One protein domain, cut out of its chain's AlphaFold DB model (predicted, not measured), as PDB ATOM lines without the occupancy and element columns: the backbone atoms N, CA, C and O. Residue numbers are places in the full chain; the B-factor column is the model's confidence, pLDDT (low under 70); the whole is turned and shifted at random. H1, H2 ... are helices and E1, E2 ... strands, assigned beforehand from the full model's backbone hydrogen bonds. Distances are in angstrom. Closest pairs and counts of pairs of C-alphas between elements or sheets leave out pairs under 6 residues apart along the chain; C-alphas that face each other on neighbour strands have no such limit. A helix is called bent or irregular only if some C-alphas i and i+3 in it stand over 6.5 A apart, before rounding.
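This is residues 33 to 131 and 196 to 241 of the 241 residues of an uncharacterized protein of Deltaproteobacteria bacterium (UniProt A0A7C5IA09). Two helices side by side, H3 and H4, make the core; the long helix H2 crosses both, and H1 folds back from its start as a hairpin. A two-stranded sheet, E1 beside E2, packs through E1 on H3, and residues 126 to 131 stick out. Printed are 145 residues with four named helices and two named strands, ordered H1 H2 E1 H3 E2 H4; the sheet is parallel, the class mostly helix. The whole is compact, radius of gyration of the C-alphas 15.1 A, spanning 41 by 36 by 27 A.

Find C-alpha 36 at (6.280, 44.022, -25.751); from there H1 runs to residue 48. H2, residues 50 to 74, is 36.7 A long and irregular: C-alphas 51 and 54 are 7.4 A apart. Next come E1, residues 78 to 82, H3, residues 89 to 101, 18.5 A, and E2, residues 107 to 111. H4, residues 224 to 239, ends at (2.892, 20.257, -33.259), kinks 27 degrees near residue 231 and is only just irregular: C-alphas 235 and 238 are 6.7 A apart.

At Leu 46 and Ala 53, closest C-alphas 5.3 A, the hairpin H1 and H2 touches, H1 with residues 42 to 46 alone. H3 and H4 touch at a shallow tilt of 12 degrees, the same way, closest C-alphas Ala 100 and Leu 236, 5.3 A. E1, H3 and E2 form a strand-helix-strand unit, parallel neighbour strands with a helix between, its crossover right-handed; N 79 and O 107 are 2.9 A apart, within hydrogen-bond range. Every O i to N i+4 pair is within range in H1 and H3, 19 of 21 in H2, 7 of 12 in H4.

Residues 132 to 195 are not printed; C-alphas 131 and 196 are 13.1 A apart. Residues 114 to 122 and 238 to 241 have pLDDT under 70.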
ATOM      1  N   GLY A  33       1.133  43.715 -34.277       92.19
ATOM      2  CA  GLY A  33       0.436  44.524 -33.270       92.19
ATOM      3  C   GLY A  33       0.556  44.022 -31.825       92.19
ATOM      4  O   GLY A  33      -0.157  44.506 -30.948       92.19
ATOM      5  N   HIS A  34       1.454  43.077 -31.549       93.75
ATOM      6  CA  HIS A  34       1.687  42.569 -30.200       93.75
ATOM      7  C   HIS A  34       2.678  43.462 -29.449       93.75
ATOM      8  O   HIS A  34       3.827  43.622 -29.855       93.75
ATOM      9  N   SER A  35       2.215  44.073 -28.358       92.75
ATOM     10  CA  SER A  35       3.034  44.958 -27.530       92.75
ATOM     11  C   SER A  35       3.976  44.159 -26.635       92.75
ATOM     12  O   SER A  35       3.535  43.303 -25.870       92.75
ATOM     13  N   GLU A  36       5.254  44.520 -26.666       93.31
ATOM     14  CA  GLU A  36       6.280  44.022 -25.751       93.31
ATOM     15  C   GLU A  36       5.865  44.203 -24.282       93.31
ATOM     16  O   GLU A  36       5.830  43.245 -23.516       93.31
ATOM     17  N   VAL A  37       5.394  45.398 -23.909       93.31
ATOM     18  CA  VAL A  37       4.901  45.686 -22.550       93.31
ATOM     19  C   VAL A  37       3.747  44.759 -22.156       93.31
ATOM     20  O   VAL A  37       3.674  44.308 -21.014       93.31
ATOM     21  N   ALA A  38       2.836  44.456 -23.087       95.31
ATOM     22  CA  ALA A  38       1.738  43.529 -22.821       95.31
ATOM     23  C   ALA A  38       2.234  42.087 -22.636       95.31
ATOM     24  O   ALA A  38       1.714  41.381 -21.774       95.31
ATOM     25  N   ILE A  39       3.254  41.667 -23.393       97.50
ATOM     26  CA  ILE A  39       3.905  40.361 -23.230       97.50
ATOM     27  C   ILE A  39       4.536  40.255 -21.839       97.50
ATOM     28  O   ILE A  39       4.224  39.312 -21.115       97.50
ATOM     29  N   TYR A  40       5.338  41.237 -21.416       97.44
ATOM     30  CA  TYR A  40       5.951  41.234 -20.081       97.44
ATOM     31  C   TYR A  40       4.900  41.185 -18.965       97.44
ATOM     32  O   TYR A  40       4.991  40.355 -18.058       97.44
ATOM     33  N   LYS A  41       3.841  41.996 -19.063       97.25
ATOM     34  CA  LYS A  41       2.731  41.959 -18.099       97.25
ATOM     35  C   LYS A  41       2.034  40.602 -18.064       97.25
ATOM     36  O   LYS A  41       1.678  40.130 -16.986       97.25
ATOM     37  N   ALA A  42       1.853  39.958 -19.214       97.88
ATOM     38  CA  ALA A  42       1.273  38.623 -19.287       97.88
ATOM     39  C   ALA A  42       2.182  37.569 -18.630       97.88
ATOM     40  O   ALA A  42       1.684  36.732 -17.879       97.88
ATOM     41  N   LEU A  43       3.501  37.648 -18.829       97.69
ATOM     42  CA  LEU A  43       4.480  36.776 -18.167       97.69
ATOM     43  C   LEU A  43       4.453  36.936 -16.640       97.69
ATOM     44  O   LEU A  43       4.382  35.945 -15.910       97.69
ATOM     45  N   VAL A  44       4.424  38.175 -16.146       97.31
ATOM     46  CA  VAL A  44       4.292  38.459 -14.708       97.31
ATOM     47  C   VAL A  44       2.954  37.951 -14.165       97.31
ATOM     48  O   VAL A  44       2.921  37.317 -13.107       97.31
ATOM     49  N   ARG A  45       1.851  38.166 -14.895       97.31
ATOM     50  CA  ARG A  45       0.521  37.658 -14.525       97.31
ATOM     51  C   ARG A  45       0.509  36.134 -14.444       97.31
ATOM     52  O   ARG A  45      -0.031  35.595 -13.486       97.31
ATOM     53  N   LEU A  46       1.154  35.439 -15.382       96.50
ATOM     54  CA  LEU A  46       1.278  33.980 -15.360       96.50
ATOM     55  C   LEU A  46       1.978  33.481 -14.088       96.50
ATOM     56  O   LEU A  46       1.532  32.507 -13.485       96.50
ATOM     57  N   ALA A  47       3.038  34.168 -13.658       95.44
ATOM     58  CA  ALA A  47       3.779  33.803 -12.453       95.44
ATOM     59  C   ALA A  47       3.041  34.145 -11.147       95.44
ATOM     60  O   ALA A  47       3.178  33.418 -10.162       95.44
ATOM     61  N   ARG A  48       2.288  35.254 -11.110       95.81
ATOM     62  CA  ARG A  48       1.603  35.744  -9.897       95.81
ATOM     63  C   ARG A  48       0.197  35.176  -9.716       95.81
ATOM     64  O   ARG A  48      -0.250  35.008  -8.585       95.81
ATOM     65  N   GLU A  49      -0.498  34.867 -10.806       95.50
ATOM     66  CA  GLU A  49      -1.909  34.484 -10.805       95.50
ATOM     67  C   GLU A  49      -2.128  33.149 -11.537       95.50
ATOM     68  O   GLU A  49      -2.635  33.130 -12.661       95.50
ATOM     69  N   PRO A  50      -1.844  31.994 -10.909       90.75
ATOM     70  CA  PRO A  50      -2.015  30.688 -11.556       90.75
ATOM     71  C   PRO A  50      -3.435  30.427 -12.085       90.75
ATOM     72  O   PRO A  50      -3.617  29.704 -13.059       90.75
ATOM     73  N   ARG A  51      -4.458  31.048 -11.478       93.62
ATOM     74  CA  ARG A  51      -5.856  30.962 -11.943       93.62
ATOM     75  C   ARG A  51      -6.074  31.630 -13.306       93.62
ATOM     76  O   ARG A  51      -6.954  31.208 -14.044       93.62
ATOM     77  N   SER A  52      -5.251  32.619 -13.647       93.25
ATOM     78  CA  SER A  52      -5.265  33.346 -14.920       93.25
ATOM     79  C   SER A  52      -4.442  32.645 -16.013       93.25
ATOM     80  O   SER A  52      -4.396  33.118 -17.150       93.25
ATOM     81  N   ALA A  53      -3.778  31.521 -15.704       95.94
ATOM     82  CA  ALA A  53      -2.845  30.869 -16.620       95.94
ATOM     83  C   ALA A  53      -3.496  30.475 -17.952       95.94
ATOM     84  O   ALA A  53      -2.889  30.652 -19.005       95.94
ATOM     85  N   HIS A  54      -4.740  29.988 -17.935       96.81
ATOM     86  CA  HIS A  54      -5.432  29.599 -19.165       96.81
ATOM     87  C   HIS A  54      -5.569  30.768 -20.154       96.81
ATOM     88  O   HIS A  54      -5.247  30.601 -21.330       96.81
ATOM     89  N   GLU A  55      -5.986  31.942 -19.671       97.62
ATOM     90  CA  GLU A  55      -6.159  33.156 -20.481       97.62
ATOM     91  C   GLU A  55      -4.826  33.650 -21.043       97.62
ATOM     92  O   GLU A  55      -4.718  33.933 -22.235       97.62
ATOM     93  N   VAL A  56      -3.789  33.706 -20.200       97.88
ATOM     94  CA  VAL A  56      -2.452  34.140 -20.625       97.88
ATOM     95  C   VAL A  56      -1.889  33.194 -21.685       97.88
ATOM     96  O   VAL A  56      -1.412  33.635 -22.730       97.88
ATOM     97  N   LEU A  57      -1.977  31.883 -21.463       97.81
ATOM     98  CA  LEU A  57      -1.502  30.902 -22.435       97.81
ATOM     99  C   LEU A  57      -2.333  30.935 -23.726       97.81
ATOM    100  O   LEU A  57      -1.790  30.660 -24.794       97.81
ATOM    101  N   GLN A  58      -3.625  31.276 -23.658       97.69
ATOM    102  CA  GLN A  58      -4.453  31.465 -24.850       97.69
ATOM    103  C   GLN A  58      -3.986  32.668 -25.671       97.69
ATOM    104  O   GLN A  58      -3.765  32.513 -26.867       97.69
ATOM    105  N   MET A  59      -3.720  33.807 -25.027       97.81
ATOM    106  CA  MET A  59      -3.152  34.990 -25.685       97.81
ATOM    107  C   MET A  59      -1.871  34.650 -26.464       97.81
ATOM    108  O   MET A  59      -1.731  35.041 -27.620       97.81
ATOM    109  N   PHE A  60      -0.951  33.877 -25.879       98.06
ATOM    110  CA  PHE A  60       0.272  33.464 -26.578       98.06
ATOM    111  C   PHE A  60       0.026  32.467 -27.719       98.06
ATOM    112  O   PHE A  60       0.718  32.522 -28.738       98.06
ATOM    113  N   ARG A  61      -0.966  31.575 -27.594       97.69
ATOM    114  CA  ARG A  61      -1.387  30.708 -28.708       97.69
ATOM    115  C   ARG A  61      -1.959  31.519 -29.865       97.69
ATOM    116  O   ARG A  61      -1.689  31.177 -31.014       97.69
ATOM    117  N   ASP A  62      -2.703  32.580 -29.577       97.00
ATOM    118  CA  ASP A  62      -3.271  33.459 -30.600       97.00
ATOM    119  C   ASP A  62      -2.165  34.248 -31.322       97.00
ATOM    120  O   ASP A  62      -2.146  34.295 -32.551       97.00
ATOM    121  N   MET A  63      -1.161  34.745 -30.588       97.62
ATOM    122  CA  MET A  63       0.049  35.339 -31.181       97.62
ATOM    123  C   MET A  63       0.782  34.359 -32.106       97.62
ATOM    124  O   MET A  63       1.118  34.699 -33.241       97.62
ATOM    125  N   ALA A  64       0.992  33.118 -31.654       97.44
ATOM    126  CA  ALA A  64       1.614  32.079 -32.472       97.44
ATOM    127  C   ALA A  64       0.781  31.760 -33.727       97.44
ATOM    128  O   ALA A  64       1.329  31.538 -34.808       97.44
ATOM    129  N   ALA A  65      -0.550  31.768 -33.607       96.25
ATOM    130  CA  ALA A  65      -1.450  31.562 -34.733       96.25
ATOM    131  C   ALA A  65      -1.353  32.696 -35.767       96.25
ATOM    132  O   ALA A  65      -1.378  32.399 -36.962       96.25
ATOM    133  N   HIS A  66      -1.185  33.952 -35.334       96.94
ATOM    134  CA  HIS A  66      -0.938  35.089 -36.228       96.94
ATOM    135  C   HIS A  66       0.388  34.946 -36.981       96.94
ATOM    136  O   HIS A  66       0.402  35.061 -38.204       96.94
ATOM    137  N   VAL A  67       1.481  34.604 -36.284       97.06
ATOM    138  CA  VAL A  67       2.779  34.316 -36.929       97.06
ATOM    139  C   VAL A  67       2.622  33.214 -37.978       97.06
ATOM    140  O   VAL A  67       3.064  33.358 -39.118       97.06
ATOM    141  N   GLY A  68       1.933  32.125 -37.628       96.25
ATOM    142  CA  GLY A  68       1.705  31.033 -38.567       96.25
ATOM    143  C   GLY A  68       0.794  31.385 -39.736       96.25
ATOM    144  O   GLY A  68       0.965  30.819 -40.814       96.25
ATOM    145  N   ALA A  69      -0.152  32.308 -39.563       96.38
ATOM    146  CA  ALA A  69      -0.961  32.806 -40.668       96.38
ATOM    147  C   ALA A  69      -0.093  33.547 -41.695       96.38
ATOM    148  O   ALA A  69      -0.191  33.238 -42.882       96.38
ATOM    149  N   GLU A  70       0.811  34.423 -41.247       97.06
ATOM    150  CA  GLU A  70       1.731  35.136 -42.144       97.06
ATOM    151  C   GLU A  70       2.711  34.191 -42.848       97.06
ATOM    152  O   GLU A  70       2.893  34.289 -44.061       97.06
ATOM    153  N   ILE A  71       3.293  33.219 -42.132       96.25
ATOM    154  CA  ILE A  71       4.197  32.226 -42.739       96.25
ATOM    155  C   ILE A  71       3.470  31.421 -43.822       96.25
ATOM    156  O   ILE A  71       3.996  31.252 -44.921       96.25
ATOM    157  N   ARG A  72       2.245  30.952 -43.554       95.38
ATOM    158  CA  ARG A  72       1.456  30.211 -44.551       95.38
ATOM    159  C   ARG A  72       1.046  31.076 -45.737       95.38
ATOM    160  O   ARG A  72       1.002  30.563 -46.850       95.38
ATOM    161  N   ALA A  73       0.740  32.351 -45.511       96.00
ATOM    162  CA  ALA A  73       0.397  33.282 -46.581       96.00
ATOM    163  C   ALA A  73       1.606  33.576 -47.483       96.00
ATOM    164  O   ALA A  73       1.462  33.612 -48.702       96.00
ATOM    165  N   TYR A  74       2.794  33.741 -46.893       96.06
ATOM    166  CA  TYR A  74       4.025  34.043 -47.624       96.06
ATOM    167  C   TYR A  74       4.651  32.813 -48.304       96.06
ATOM    168  O   TYR A  74       5.242  32.950 -49.369       96.06
ATOM    169  N   ARG A  75       4.495  31.614 -47.717       96.19
ATOM    170  CA  ARG A  75       5.082  30.337 -48.179       96.19
ATOM    171  C   ARG A  75       6.609  30.411 -48.389       96.19
ATOM    172  O   ARG A  75       7.075  30.177 -49.501       96.19
ATOM    173  N   PRO A  76       7.391  30.745 -47.346       96.75
ATOM    174  CA  PRO A  76       8.842  30.852 -47.469       96.75
ATOM    175  C   PRO A  76       9.501  29.488 -47.699       96.75
ATOM    176  O   PRO A  76       9.087  28.498 -47.102       96.75
ATOM    177  N   ASP A  77      10.602  29.472 -48.452       97.50
ATOM    178  CA  ASP A  77      11.532  28.332 -48.498       97.50
ATOM    179  C   ASP A  77      12.456  28.300 -47.268       97.50
ATOM    180  O   ASP A  77      12.898  27.239 -46.814       97.50
ATOM    181  N   VAL A  78      12.748  29.483 -46.714       97.50
ATOM    182  CA  VAL A  78      13.656  29.686 -45.582       97.50
ATOM    183  C   VAL A  78      13.094  30.740 -44.635       97.50
ATOM    184  O   VAL A  78      12.644  31.801 -45.071       97.50
ATOM    185  N   VAL A  79      13.171  30.478 -43.333       97.81
ATOM    186  CA  VAL A  79      12.837  31.438 -42.278       97.81
ATOM    187  C   VAL A  79      14.048  31.666 -41.381       97.81
ATOM    188  O   VAL A  79      14.681  30.718 -40.916       97.81
ATOM    189  N   PHE A  80      14.341  32.936 -41.113       97.44
ATOM    190  CA  PHE A  80      15.311  33.366 -40.110       97.44
ATOM    191  C   PHE A  80      14.559  33.904 -38.894       97.44
ATOM    192  O   PHE A  80      13.599  34.662 -39.032       97.44
ATOM    193  N   THR A  81      14.984  33.513 -37.698       96.81
ATOM    194  CA  THR A  81      14.438  34.018 -36.433       96.81
ATOM    195  C   THR A  81      15.554  34.241 -35.415       96.81
ATOM    196  O   THR A  81      16.707  33.901 -35.670       96.81
ATOM    197  N   LEU A  82      15.235  34.830 -34.267       94.06
ATOM    198  CA  LEU A  82      16.204  35.059 -33.194       94.06
ATOM    199  C   LEU A  82      16.551  33.735 -32.506       94.06
ATOM    200  O   LEU A  82      15.715  32.837 -32.435       94.06
ATOM    201  N   ALA A  83      17.790  33.571 -32.047       92.69
ATOM    202  CA  ALA A  83      18.225  32.331 -31.408       92.69
ATOM    203  C   ALA A  83      17.588  32.120 -30.036       92.69
ATOM    204  O   ALA A  83      17.395  33.064 -29.278       92.69
ATOM    205  N   TRP A  84      17.322  30.849 -29.724       91.88
ATOM    206  CA  TRP A  84      16.892  30.416 -28.395       91.88
ATOM    207  C   TRP A  84      18.091  30.431 -27.447       91.88
ATOM    208  O   TRP A  84      18.869  29.470 -27.413       91.88
ATOM    209  N   GLN A  85      18.282  31.545 -26.745       89.25
ATOM    210  CA  GLN A  85      19.527  31.813 -26.019       89.25
ATOM    211  C   GLN A  85      19.339  32.350 -24.603       89.25
ATOM    212  O   GLN A  85      20.336  32.540 -23.916       89.25
ATOM    213  N   GLY A  86      18.104  32.586 -24.146       88.38
ATOM    214  CA  GLY A  86      17.869  33.022 -22.768       88.38
ATOM    215  C   GLY A  86      18.327  34.459 -22.531       88.38
ATOM    216  O   GLY A  86      18.619  34.830 -21.401       88.38
ATOM    217  N   GLY A  87      18.452  35.244 -23.604       85.81
ATOM    218  CA  GLY A  87      18.887  36.638 -23.563       85.81
ATOM    219  C   GLY A  87      17.724  37.590 -23.331       85.81
ATOM    220  O   GLY A  87      17.696  38.273 -22.317       85.81
ATOM    221  N   HIS A  88      16.713  37.501 -24.200       90.88
ATOM    222  CA  HIS A  88      15.506  38.315 -24.138       90.88
ATOM    223  C   HIS A  88      14.255  37.427 -24.243       90.88
ATOM    224  O   HIS A  88      14.109  36.671 -25.216       90.88
ATOM    225  N   PRO A  89      13.297  37.512 -23.302       94.50
ATOM    226  CA  PRO A  89      12.173  36.577 -23.241       94.50
ATOM    227  C   PRO A  89      11.261  36.679 -24.466       94.50
ATOM    228  O   PRO A  89      10.745  35.674 -24.948       94.50
ATOM    229  N   VAL A  90      11.077  37.877 -25.023       95.56
ATOM    230  CA  VAL A  90      10.238  38.064 -26.217       95.56
ATOM    231  C   VAL A  90      10.878  37.421 -27.447       95.56
ATOM    232  O   VAL A  90      10.163  36.885 -28.288       95.56
ATOM    233  N   HIS A  91      12.207  37.423 -27.549       95.06
ATOM    234  CA  HIS A  91      12.917  36.857 -28.699       95.06
ATOM    235  C   HIS A  91      12.851  35.335 -28.694       95.06
ATOM    236  O   HIS A  91      12.489  34.725 -29.700       95.06
ATOM    237  N   ASP A  92      13.067  34.744 -27.523       95.44
ATOM    238  CA  ASP A  92      12.867  33.322 -27.271       95.44
ATOM    239  C   ASP A  92      11.413  32.893 -27.561       95.44
ATOM    240  O   ASP A  92      11.161  31.865 -28.194       95.44
ATOM    241  N   LEU A  93      10.423  33.706 -27.179       97.31
ATOM    242  CA  LEU A  93       9.019  33.427 -27.491       97.31
ATOM    243  C   LEU A  93       8.712  33.534 -28.990       97.31
ATOM    244  O   LEU A  93       8.015  32.666 -29.519       97.31
ATOM    245  N   VAL A  94       9.250  34.536 -29.694       97.06
ATOM    246  CA  VAL A  94       9.135  34.648 -31.160       97.06
ATOM    247  C   VAL A  94       9.753  33.427 -31.839       97.06
ATOM    248  O   VAL A  94       9.137  32.862 -32.744       97.06
ATOM    249  N   HIS A  95      10.905  32.955 -31.360       97.31
ATOM    250  CA  HIS A  95      11.519  31.721 -31.837       97.31
ATOM    251  C   HIS A  95      10.556  30.531 -31.714       97.31
ATOM    252  O   HIS A  95      10.353  29.793 -32.681       97.31
ATOM    253  N   CYS A  96       9.919  30.346 -30.551       97.31
ATOM    254  CA  CYS A  96       8.933  29.280 -30.355       97.31
ATOM    255  C   CYS A  96       7.710  29.431 -31.268       97.31
ATOM    256  O   CYS A  96       7.237  28.435 -31.811       97.31
ATOM    257  N   MET A  97       7.200  30.653 -31.456       97.69
ATOM    258  CA  MET A  97       6.058  30.922 -32.340       97.69
ATOM    259  C   MET A  97       6.377  30.569 -33.794       97.69
ATOM    260  O   MET A  97       5.585  29.889 -34.446       97.69
ATOM    261  N   VAL A  98       7.553  30.976 -34.285       97.31
ATOM    262  CA  VAL A  98       8.035  30.625 -35.625       97.31
ATOM    263  C   VAL A  98       8.203  29.115 -35.748       97.31
ATOM    264  O   VAL A  98       7.670  28.521 -36.682       97.31
ATOM    265  N   ARG A  99       8.878  28.472 -34.784       96.56
ATOM    266  CA  ARG A  99       9.078  27.018 -34.792       96.56
ATOM    267  C   ARG A  99       7.752  26.267 -34.836       96.56
ATOM    268  O   ARG A  99       7.645  25.334 -35.621       96.56
ATOM    269  N   ALA A 100       6.767  26.678 -34.035       95.50
ATOM    270  CA  ALA A 100       5.443  26.061 -33.972       95.50
ATOM    271  C   ALA A 100       4.668  26.160 -35.293       95.50
ATOM    272  O   ALA A 100       3.906  25.259 -35.642       95.50
ATOM    273  N   ALA A 101       4.856  27.266 -36.007       94.31
ATOM    274  CA  ALA A 101       4.158  27.580 -37.242       94.31
ATOM    275  C   ALA A 101       4.765  26.935 -38.495       94.31
ATOM    276  O   ALA A 101       4.103  26.906 -39.536       94.31
ATOM    277  N   LEU A 102       6.016  26.485 -38.416       93.88
ATOM    278  CA  LEU A 102       6.784  26.121 -39.593       93.88
ATOM    279  C   LEU A 102       6.498  24.680 -40.054       93.88
ATOM    280  O   LEU A 102       6.594  23.758 -39.238       93.88
ATOM    281  N   PRO A 103       6.198  24.461 -41.347       90.38
ATOM    282  CA  PRO A 103       6.187  23.126 -41.939       90.38
ATOM    283  C   PRO A 103       7.567  22.452 -41.868       90.38
ATOM    284  O   PRO A 103       8.593  23.129 -41.800       90.38
ATOM    285  N   ALA A 104       7.605  21.118 -41.895       87.38
ATOM    286  CA  ALA A 104       8.845  20.352 -41.730       87.38
ATOM    287  C   ALA A 104       9.836  20.535 -42.896       87.38
ATOM    288  O   ALA A 104      11.039  20.362 -42.715       87.38
ATOM    289  N   GLU A 105       9.328  20.873 -44.078       91.06
ATOM    290  CA  GLU A 105      10.086  21.080 -45.309       91.06
ATOM    291  C   GLU A 105      10.764  22.454 -45.404       91.06
ATOM    292  O   GLU A 105      11.690  22.618 -46.195       91.06
ATOM    293  N   VAL A 106      10.331  23.435 -44.605       95.69
ATOM    294  CA  VAL A 106      10.883  24.794 -44.645       95.69
ATOM    295  C   VAL A 106      12.103  24.880 -43.732       95.69
ATOM    296  O   VAL A 106      12.054  24.501 -42.559       95.69
ATOM    297  N   ALA A 107      13.212  25.409 -44.250       96.00
ATOM    298  CA  ALA A 107      14.431  25.545 -43.462       96.00
ATOM    299  C   ALA A 107      14.282  26.652 -42.405       96.00
ATOM    300  O   ALA A 107      13.892  27.777 -42.719       96.00
ATOM    301  N   LEU A 108      14.641  26.343 -41.155       97.25
ATOM    302  CA  LEU A 108      14.664  27.307 -40.055       97.25
ATOM    303  C   LEU A 108      16.095  27.586 -39.614       97.25
ATOM    304  O   LEU A 108      16.787  26.689 -39.123       97.25
ATOM    305  N   TYR A 109      16.499  28.845 -39.720       97.25
ATOM    306  CA  TYR A 109      17.760  29.344 -39.195       97.25
ATOM    307  C   TYR A 109      17.521  30.272 -38.014       97.25
ATOM    308  O   TYR A 109      16.540  31.014 -37.956       97.25
ATOM    309  N   GLU A 110      18.457  30.242 -37.078       95.44
ATOM    310  CA  GLU A 110      18.499  31.173 -35.969       95.44
ATOM    311  C   GLU A 110      19.703  32.101 -36.053       95.44
ATOM    312  O   GLU A 110      20.813  31.682 -36.395       95.44
ATOM    313  N   VAL A 111      19.454  33.355 -35.698       93.44
ATOM    314  CA  VAL A 111      20.428  34.434 -35.619       93.44
ATOM    315  C   VAL A 111      20.561  34.818 -34.145       93.44
ATOM    316  O   VAL A 111      19.561  35.192 -33.527       93.44
ATOM    317  N   PRO A 112      21.747  34.684 -33.536       88.06
ATOM    318  CA  PRO A 112      21.955  35.068 -32.155       88.06
ATOM    319  C   PRO A 112      21.880  36.582 -32.026       88.06
ATOM    320  O   PRO A 112      22.445  37.324 -32.830       88.06
ATOM    321  N   GLU A 113      21.182  37.038 -30.996       79.06
ATOM    322  CA  GLU A 113      21.169  38.450 -30.657       79.06
ATOM    323  C   GLU A 113      22.404  38.829 -29.835       79.06
ATOM    324  O   GLU A 113      22.959  38.036 -29.068       79.06
ATOM    325  N   TYR A 114      22.782  40.088 -29.986       66.94
ATOM    326  CA  TYR A 114      23.778  40.816 -29.229       66.94
ATOM    327  C   TYR A 114      23.415  40.993 -27.742       66.94
ATOM    328  O   TYR A 114      23.069  42.094 -27.316       66.94
ATOM    329  N   GLU A 115      23.537  39.938 -26.937       62.72
ATOM    330  CA  GLU A 115      23.115  39.984 -25.533       62.72
ATOM    331  C   GLU A 115      24.229  40.338 -24.548       62.72
ATOM    332  O   GLU A 115      25.315  39.745 -24.517       62.72
ATOM    333  N   LEU A 116      23.935  41.358 -23.736       53.44
ATOM    334  CA  LEU A 116      24.912  42.218 -23.057       53.44
ATOM    335  C   LEU A 116      25.697  41.514 -21.943       53.44
ATOM    336  O   LEU A 116      26.782  41.971 -21.583       53.44
ATOM    337  N   ALA A 117      25.159  40.423 -21.395       50.72
ATOM    338  CA  ALA A 117      25.681  39.804 -20.183       50.72
ATOM    339  C   ALA A 117      26.557  38.558 -20.433       50.72
ATOM    340  O   ALA A 117      27.466  38.311 -19.641       50.72
ATOM    341  N   TYR A 118      26.343  37.797 -21.522       50.59
ATOM    342  CA  TYR A 118      27.016  36.494 -21.717       50.59
ATOM    343  C   TYR A 118      27.417  36.141 -23.160       50.59
ATOM    344  O   TYR A 118      28.348  35.353 -23.332       50.59
ATOM    345  N   THR A 119      26.788  36.713 -24.195       52.47
ATOM    346  CA  THR A 119      26.979  36.260 -25.593       52.47
ATOM    347  C   THR A 119      27.768  37.221 -26.481       52.47
ATOM    348  O   THR A 119      28.159  36.823 -27.576       52.47
ATOM    349  N   ILE A 120      28.114  38.437 -26.020       55.84
ATOM    350  CA  ILE A 120      28.959  39.367 -26.808       55.84
ATOM    351  C   ILE A 120      30.268  38.704 -27.280       55.84
ATOM    352  O   ILE A 120      30.764  39.000 -28.366       55.84
ATOM    353  N   LEU A 121      30.839  37.800 -26.478       56.59
ATOM    354  CA  LEU A 121      32.090  37.122 -26.827       56.59
ATOM    355  C   LEU A 121      31.893  35.907 -27.743       56.59
ATOM    356  O   LEU A 121      32.806  35.571 -28.494       56.59
ATOM    357  N   LEU A 122      30.737  35.240 -27.675       61.50
ATOM    358  CA  LEU A 122      30.442  34.005 -28.401       61.50
ATOM    359  C   LEU A 122      28.976  34.020 -28.851       61.50
ATOM    360  O   LEU A 122      28.072  33.780 -28.054       61.50
ATOM    361  N   ARG A 123      28.765  34.274 -30.147       75.25
ATOM    362  CA  ARG A 123      27.449  34.281 -30.810       75.25
ATOM    363  C   ARG A 123      26.754  32.919 -30.742       75.25
ATOM    364  O   ARG A 123      25.548  32.841 -30.560       75.25
ATOM    365  N   PHE A 124      27.527  31.839 -30.829       78.69
ATOM    366  CA  PHE A 124      27.076  30.486 -30.518       78.69
ATOM    367  C   PHE A 124      28.002  29.829 -29.497       78.69
ATOM    368  O   PHE A 124      29.205  30.107 -29.484       78.69
ATOM    369  N   PRO A 125      27.480  28.910 -28.667       75.75
ATOM    370  CA  PRO A 125      28.319  28.162 -27.751       75.75
ATOM    371  C   PRO A 125      29.332  27.289 -28.514       75.75
ATOM    372  O   PRO A 125      28.975  26.676 -29.523       75.75
ATOM    373  N   PRO A 126      30.568  27.136 -28.008       76.38
ATOM    374  CA  PRO A 126      31.627  26.391 -28.691       76.38
ATOM    375  C   PRO A 126      31.342  24.884 -28.766       76.38
ATOM    376  O   PRO A 126      31.948  24.178 -29.564       76.38
ATOM    377  N   TRP A 127      30.409  24.381 -27.952       79.38
ATOM    378  CA  TRP A 127      29.936  22.995 -27.995       79.38
ATOM    379  C   TRP A 127      28.795  22.761 -28.997       79.38
ATOM    380  O   TRP A 127      28.283  21.641 -29.084       79.38
ATOM    381  N   ARG A 128      28.361  23.781 -29.756       81.44
ATOM    382  CA  ARG A 128      27.381  23.599 -30.834       81.44
ATOM    383  C   ARG A 128      27.959  22.649 -31.886       81.44
ATOM    384  O   ARG A 128      29.016  22.902 -32.449       81.44
ATOM    385  N   LYS A 129      27.237  21.563 -32.169       82.38
ATOM    386  CA  LYS A 129      27.626  20.581 -33.197       82.38
ATOM    387  C   LYS A 129      27.150  20.959 -34.600       82.38
ATOM    388  O   LYS A 129      27.769  20.565 -35.580       82.38
ATOM    389  N   ALA A 130      26.025  21.667 -34.691       85.69
ATOM    390  CA  ALA A 130      25.447  22.074 -35.965       85.69
ATOM    391  C   ALA A 130      26.322  23.138 -36.658       85.69
ATOM    392  O   ALA A 130      26.930  23.950 -35.954       85.69
ATOM    393  N   PRO A 131      26.349  23.179 -38.006       90.25
ATOM    394  CA  PRO A 131      27.115  24.174 -38.748       90.25
ATOM    395  C   PRO A 131      26.736  25.598 -38.339       90.25
ATOM    396  O   PRO A 131      25.557  25.910 -38.176       90.25
ATOM    397  N   ALA A 196      16.793  20.128 -34.878       87.75
ATOM    398  CA  ALA A 196      15.495  19.454 -34.952       87.75
ATOM    399  C   ALA A 196      15.074  18.824 -33.611       87.75
ATOM    400  O   ALA A 196      13.882  18.714 -33.333       87.75
ATOM    401  N   ASP A 197      16.055  18.446 -32.791       89.25
ATOM    402  CA  ASP A 197      15.930  17.807 -31.481       89.25
ATOM    403  C   ASP A 197      15.980  18.800 -30.307       89.25
ATOM    404  O   ASP A 197      16.115  18.388 -29.155       89.25
ATOM    405  N   ARG A 198      15.871  20.112 -30.568       91.69
ATOM    406  CA  ARG A 198      15.905  21.122 -29.506       91.69
ATOM    407  C   ARG A 198      14.780  20.909 -28.491       91.69
ATOM    408  O   ARG A 198      13.596  20.928 -28.826       91.69
ATOM    409  N   ASP A 199      15.171  20.809 -27.223       92.56
ATOM    410  CA  ASP A 199      14.253  20.740 -26.092       92.56
ATOM    411  C   ASP A 199      13.943  22.140 -25.540       92.56
ATOM    412  O   ASP A 199      14.698  22.700 -24.747       92.56
ATOM    413  N   TYR A 200      12.800  22.693 -25.947       94.44
ATOM    414  CA  TYR A 200      12.305  23.995 -25.486       94.44
ATOM    415  C   TYR A 200      11.717  23.980 -24.068       94.44
ATOM    416  O   TYR A 200      11.347  25.031 -23.550       94.44
ATOM    417  N   SER A 201      11.610  22.812 -23.424       91.44
ATOM    418  CA  SER A 201      11.224  22.742 -22.009       91.44
ATOM    419  C   SER A 201      12.389  23.073 -21.071       91.44
ATOM    420  O   SER A 201      12.183  23.281 -19.874       91.44
ATOM    421  N   ARG A 202      13.612  23.145 -21.609       91.50
ATOM    422  CA  ARG A 202      14.836  23.398 -20.854       91.50
ATOM    423  C   ARG A 202      15.383  24.787 -21.144       91.50
ATOM    424  O   ARG A 202      15.363  25.255 -22.282       91.50
ATOM    425  N   SER A 203      15.907  25.400 -20.086       89.00
ATOM    426  CA  SER A 203      16.622  26.665 -20.188       89.00
ATOM    427  C   SER A 203      17.857  26.492 -21.091       89.00
ATOM    428  O   SER A 203      18.515  25.443 -21.030       89.00
ATOM    429  N   PRO A 204      18.190  27.502 -21.915       85.50
ATOM    430  CA  PRO A 204      19.487  27.611 -22.585       85.50
ATOM    431  C   PRO A 204      20.677  27.577 -21.616       85.50
ATOM    432  O   PRO A 204      21.769  27.139 -21.990       85.50
ATOM    433  N   HIS A 205      20.465  27.998 -20.369       85.50
ATOM    434  CA  HIS A 205      21.462  28.045 -19.314       85.50
ATOM    435  C   HIS A 205      21.238  26.962 -18.247       85.50
ATOM    436  O   HIS A 205      20.159  26.408 -18.055       85.50
ATOM    437  N   VAL A 206      22.303  26.640 -17.507       84.00
ATOM    438  CA  VAL A 206      22.242  25.630 -16.431       84.00
ATOM    439  C   VAL A 206      21.376  26.107 -15.262       84.00
ATOM    440  O   VAL A 206      20.772  25.296 -14.562       84.00
ATOM    441  N   MET A 207      21.333  27.419 -15.034       85.62
ATOM    442  CA  MET A 207      20.641  28.030 -13.907       85.62
ATOM    443  C   MET A 207      19.685  29.104 -14.415       85.62
ATOM    444  O   MET A 207      20.110  30.026 -15.099       85.62
ATOM    445  N   ASP A 208      18.424  29.020 -13.993       86.12
ATOM    446  CA  ASP A 208      17.312  29.899 -14.398       86.12
ATOM    447  C   ASP A 208      17.564  31.397 -14.149       86.12
ATOM    448  O   ASP A 208      16.935  32.252 -14.758       86.12
ATOM    449  N   PHE A 209      18.467  31.745 -13.223       84.81
ATOM    450  CA  PHE A 209      18.809  33.146 -12.964       84.81
ATOM    451  C   PHE A 209      19.822  33.731 -13.948       84.81
ATOM    452  O   PHE A 209      20.036  34.942 -13.917       84.81
ATOM    453  N   LEU A 210      20.462  32.878 -14.753       86.06
ATOM    454  CA  LEU A 210      21.337  33.296 -15.842       86.06
ATOM    455  C   LEU A 210      20.552  33.647 -17.108       86.06
ATOM    456  O   LEU A 210      21.103  34.298 -17.989       86.06
ATOM    457  N   ASP A 211      19.282  33.247 -17.180       86.25
ATOM    458  CA  ASP A 211      18.368  33.701 -18.221       86.25
ATOM    459  C   ASP A 211      17.865  35.118 -17.920       86.25
ATOM    460  O   ASP A 211      17.568  35.452 -16.767       86.25
ATOM    461  N   TYR A 212      17.718  35.915 -18.979       89.62
ATOM    462  CA  TYR A 212      17.059  37.224 -18.988       89.62
ATOM    463  C   TYR A 212      17.635  38.186 -17.939       89.62
ATOM    464  O   TYR A 212      16.923  38.811 -17.147       89.62
ATOM    465  N   ILE A 213      18.967  38.259 -17.853       86.00
ATOM    466  CA  ILE A 213      19.627  39.061 -16.821       86.00
ATOM    467  C   ILE A 213      19.351  40.543 -17.033       86.00
ATOM    468  O   ILE A 213      19.764  41.142 -18.020       86.00
ATOM    469  N   GLY A 214      18.748  41.151 -16.014       85.56
ATOM    470  CA  GLY A 214      18.385  42.564 -16.024       85.56
ATOM    471  C   GLY A 214      16.977  42.823 -16.556       85.56
ATOM    472  O   GLY A 214      16.504  43.948 -16.408       85.56
ATOM    473  N   ASP A 215      16.293  41.804 -17.085       89.56
ATOM    474  CA  ASP A 215      14.886  41.903 -17.456       89.56
ATOM    475  C   ASP A 215      13.978  41.827 -16.227       89.56
ATOM    476  O   ASP A 215      13.966  40.856 -15.461       89.56
ATOM    477  N   ASP A 216      13.167  42.866 -16.078       93.19
ATOM    478  CA  ASP A 216      12.218  43.053 -14.990       93.19
ATOM    479  C   ASP A 216      10.921  43.664 -15.523       93.19
ATOM    480  O   ASP A 216      10.929  44.509 -16.419       93.19
ATOM    481  N   CYS A 217       9.794  43.263 -14.939       95.06
ATOM    482  CA  CYS A 217       8.532  43.965 -15.126       95.06
ATOM    483  C   CYS A 217       7.796  44.083 -13.794       95.06
ATOM    484  O   CYS A 217       7.555  43.094 -13.100       95.06
ATOM    485  N   ASP A 218       7.435  45.318 -13.440       92.38
ATOM    486  CA  ASP A 218       6.745  45.658 -12.195       92.38
ATOM    487  C   ASP A 218       7.454  45.084 -10.944       92.38
ATOM    488  O   ASP A 218       6.809  44.543 -10.030       92.38
ATOM    489  N   GLY A 219       8.794  45.170 -10.929       93.19
ATOM    490  CA  GLY A 219       9.661  44.717  -9.838       93.19
ATOM    491  C   GLY A 219       9.772  43.197  -9.705       93.19
ATOM    492  O   GLY A 219      10.210  42.704  -8.663       93.19
ATOM    493  N   MET A 220       9.304  42.442 -10.703       94.81
ATOM    494  CA  MET A 220       9.501  41.004 -10.793       94.81
ATOM    495  C   MET A 220      10.481  40.636 -11.919       94.81
ATOM    496  O   MET A 220      10.136  40.787 -13.096       94.81
ATOM    497  N   PRO A 221      11.641  40.044 -11.572       95.31
ATOM    498  CA  PRO A 221      12.574  39.519 -12.556       95.31
ATOM    499  C   PRO A 221      11.930  38.438 -13.417       95.31
ATOM    500  O   PRO A 221      11.230  37.556 -12.895       95.31
ATOM    501  N   ILE A 222      12.211  38.469 -14.717       95.50
ATOM    502  CA  ILE A 222      11.748  37.430 -15.634       95.50
ATOM    503  C   ILE A 222      12.508  36.126 -15.368       95.50
ATOM    504  O   ILE A 222      13.710  36.115 -15.110       95.50
ATOM    505  N   ARG A 223      11.781  35.004 -15.362       95.44
ATOM    506  CA  ARG A 223      12.325  33.667 -15.078       95.44
ATOM    507  C   ARG A 223      11.880  32.678 -16.135       95.44
ATOM    508  O   ARG A 223      10.675  32.541 -16.369       95.44
ATOM    509  N   PHE A 224      12.826  31.949 -16.722       95.94
ATOM    510  CA  PHE A 224      12.524  30.963 -17.750       95.94
ATOM    511  C   PHE A 224      11.535  29.915 -17.230       95.94
ATOM    512  O   PHE A 224      10.444  29.763 -17.778       95.94
ATOM    513  N   SER A 225      11.853  29.272 -16.108       95.50
ATOM    514  CA  SER A 225      11.101  28.146 -15.545       95.50
ATOM    515  C   SER A 225       9.632  28.458 -15.237       95.50
ATOM    516  O   SER A 225       8.761  27.604 -15.406       95.50
ATOM    517  N   ARG A 226       9.341  29.683 -14.782       95.25
ATOM    518  CA  ARG A 226       8.003  30.087 -14.316       95.25
ATOM    519  C   ARG A 226       7.199  30.860 -15.348       95.25
ATOM    520  O   ARG A 226       5.977  30.878 -15.249       95.25
ATOM    521  N   MET A 227       7.865  31.523 -16.291       97.00
ATOM    522  CA  MET A 227       7.212  32.445 -17.217       97.00
ATOM    523  C   MET A 227       7.339  31.990 -18.666       97.00
ATOM    524  O   MET A 227       6.326  31.880 -19.349       97.00
ATOM    525  N   VAL A 228       8.547  31.677 -19.137       97.31
ATOM    526  CA  VAL A 228       8.777  31.357 -20.556       97.31
ATOM    527  C   VAL A 228       8.498  29.886 -20.862       97.31
ATOM    528  O   VAL A 228       7.778  29.594 -21.813       97.31
ATOM    529  N   ALA A 229       8.978  28.948 -20.042       96.81
ATOM    530  CA  ALA A 229       8.822  27.510 -20.276       96.81
ATOM    531  C   ALA A 229       7.351  27.047 -20.393       96.81
ATOM    532  O   ALA A 229       7.043  26.277 -21.312       96.81
ATOM    533  N   PRO A 230       6.403  27.518 -19.546       97.06
ATOM    534  CA  PRO A 230       4.994  27.150 -19.694       97.06
ATOM    535  C   PRO A 230       4.376  27.702 -20.985       97.06
ATOM    536  O   PRO A 230       3.569  27.025 -21.623       97.06
ATOM    537  N   VAL A 231       4.779  28.908 -21.399       97.81
ATOM    538  CA  VAL A 231       4.322  29.534 -22.646       97.81
ATOM    539  C   VAL A 231       4.882  28.796 -23.860       97.81
ATOM    540  O   VAL A 231       4.114  28.414 -24.741       97.81
ATOM    541  N   ALA A 232       6.189  28.524 -23.884       97.44
ATOM    542  CA  ALA A 232       6.842  27.748 -24.935       97.44
ATOM    543  C   ALA A 232       6.177  26.373 -25.100       97.44
ATOM    544  O   ALA A 232       5.812  25.982 -26.210       97.44
ATOM    545  N   SER A 233       5.913  25.684 -23.984       96.81
ATOM    546  CA  SER A 233       5.192  24.406 -23.978       96.81
ATOM    547  C   SER A 233       3.786  24.534 -24.571       96.81
ATOM    548  O   SER A 233       3.387  23.713 -25.395       96.81
ATOM    549  N   ALA A 234       3.035  25.574 -24.198       96.69
ATOM    550  CA  ALA A 234       1.681  25.801 -24.701       96.69
ATOM    551  C   ALA A 234       1.633  26.143 -26.199       96.69
ATOM    552  O   ALA A 234       0.686  25.746 -26.881       96.69
ATOM    553  N   ILE A 235       2.631  26.868 -26.707       96.56
ATOM    554  CA  ILE A 235       2.772  27.201 -28.129       96.56
ATOM    555  C   ILE A 235       3.125  25.941 -28.938       96.56
ATOM    556  O   ILE A 235       2.491  25.659 -29.955       96.56
ATOM    557  N   LEU A 236       4.095  25.153 -28.465       94.94
ATOM    558  CA  LEU A 236       4.650  24.009 -29.199       94.94
ATOM    559  C   LEU A 236       3.812  22.725 -29.088       94.94
ATOM    560  O   LEU A 236       3.941  21.841 -29.934       94.94
ATOM    561  N   ALA A 237       2.921  22.608 -28.097       88.69
ATOM    562  CA  ALA A 237       2.065  21.429 -27.920       88.69
ATOM    563  C   ALA A 237       1.204  21.099 -29.158       88.69
ATOM    564  O   ALA A 237       0.902  19.932 -29.395       88.69
ATOM    565  N   ARG A 238       0.853  22.100 -29.980       66.31
ATOM    566  CA  ARG A 238       0.073  21.908 -31.217       66.31
ATOM    567  C   ARG A 238       0.808  21.153 -32.325       66.31
ATOM    568  O   ARG A 238       0.147  20.680 -33.232       66.31
ATOM    569  N   GLN A 239       2.133  21.022 -32.261       57.66
ATOM    570  CA  GLN A 239       2.892  20.257 -33.259       57.66
ATOM    571  C   GLN A 239       2.865  18.743 -33.019       57.66
ATOM    572  O   GLN A 239       3.328  17.984 -33.865       57.66
ATOM    573  N   ARG A 240       2.395  18.300 -31.844       52.47
ATOM    574  CA  ARG A 240       2.402  16.886 -31.435       52.47
ATOM    575  C   ARG A 240       1.041  16.193 -31.572       52.47
ATOM    576  O   ARG A 240       0.964  15.008 -31.263       52.47
ATOM    577  N   ALA A 241       0.000  16.930 -31.961       40.94
ATOM    578  CA  ALA A 241      -1.357  16.427 -32.185       40.94
ATOM    579  C   ALA A 241      -1.631  16.337 -33.687       40.94
ATOM    580  O   ALA A 241      -2.280  15.350 -34.090       40.94
TER     581      ALA A 241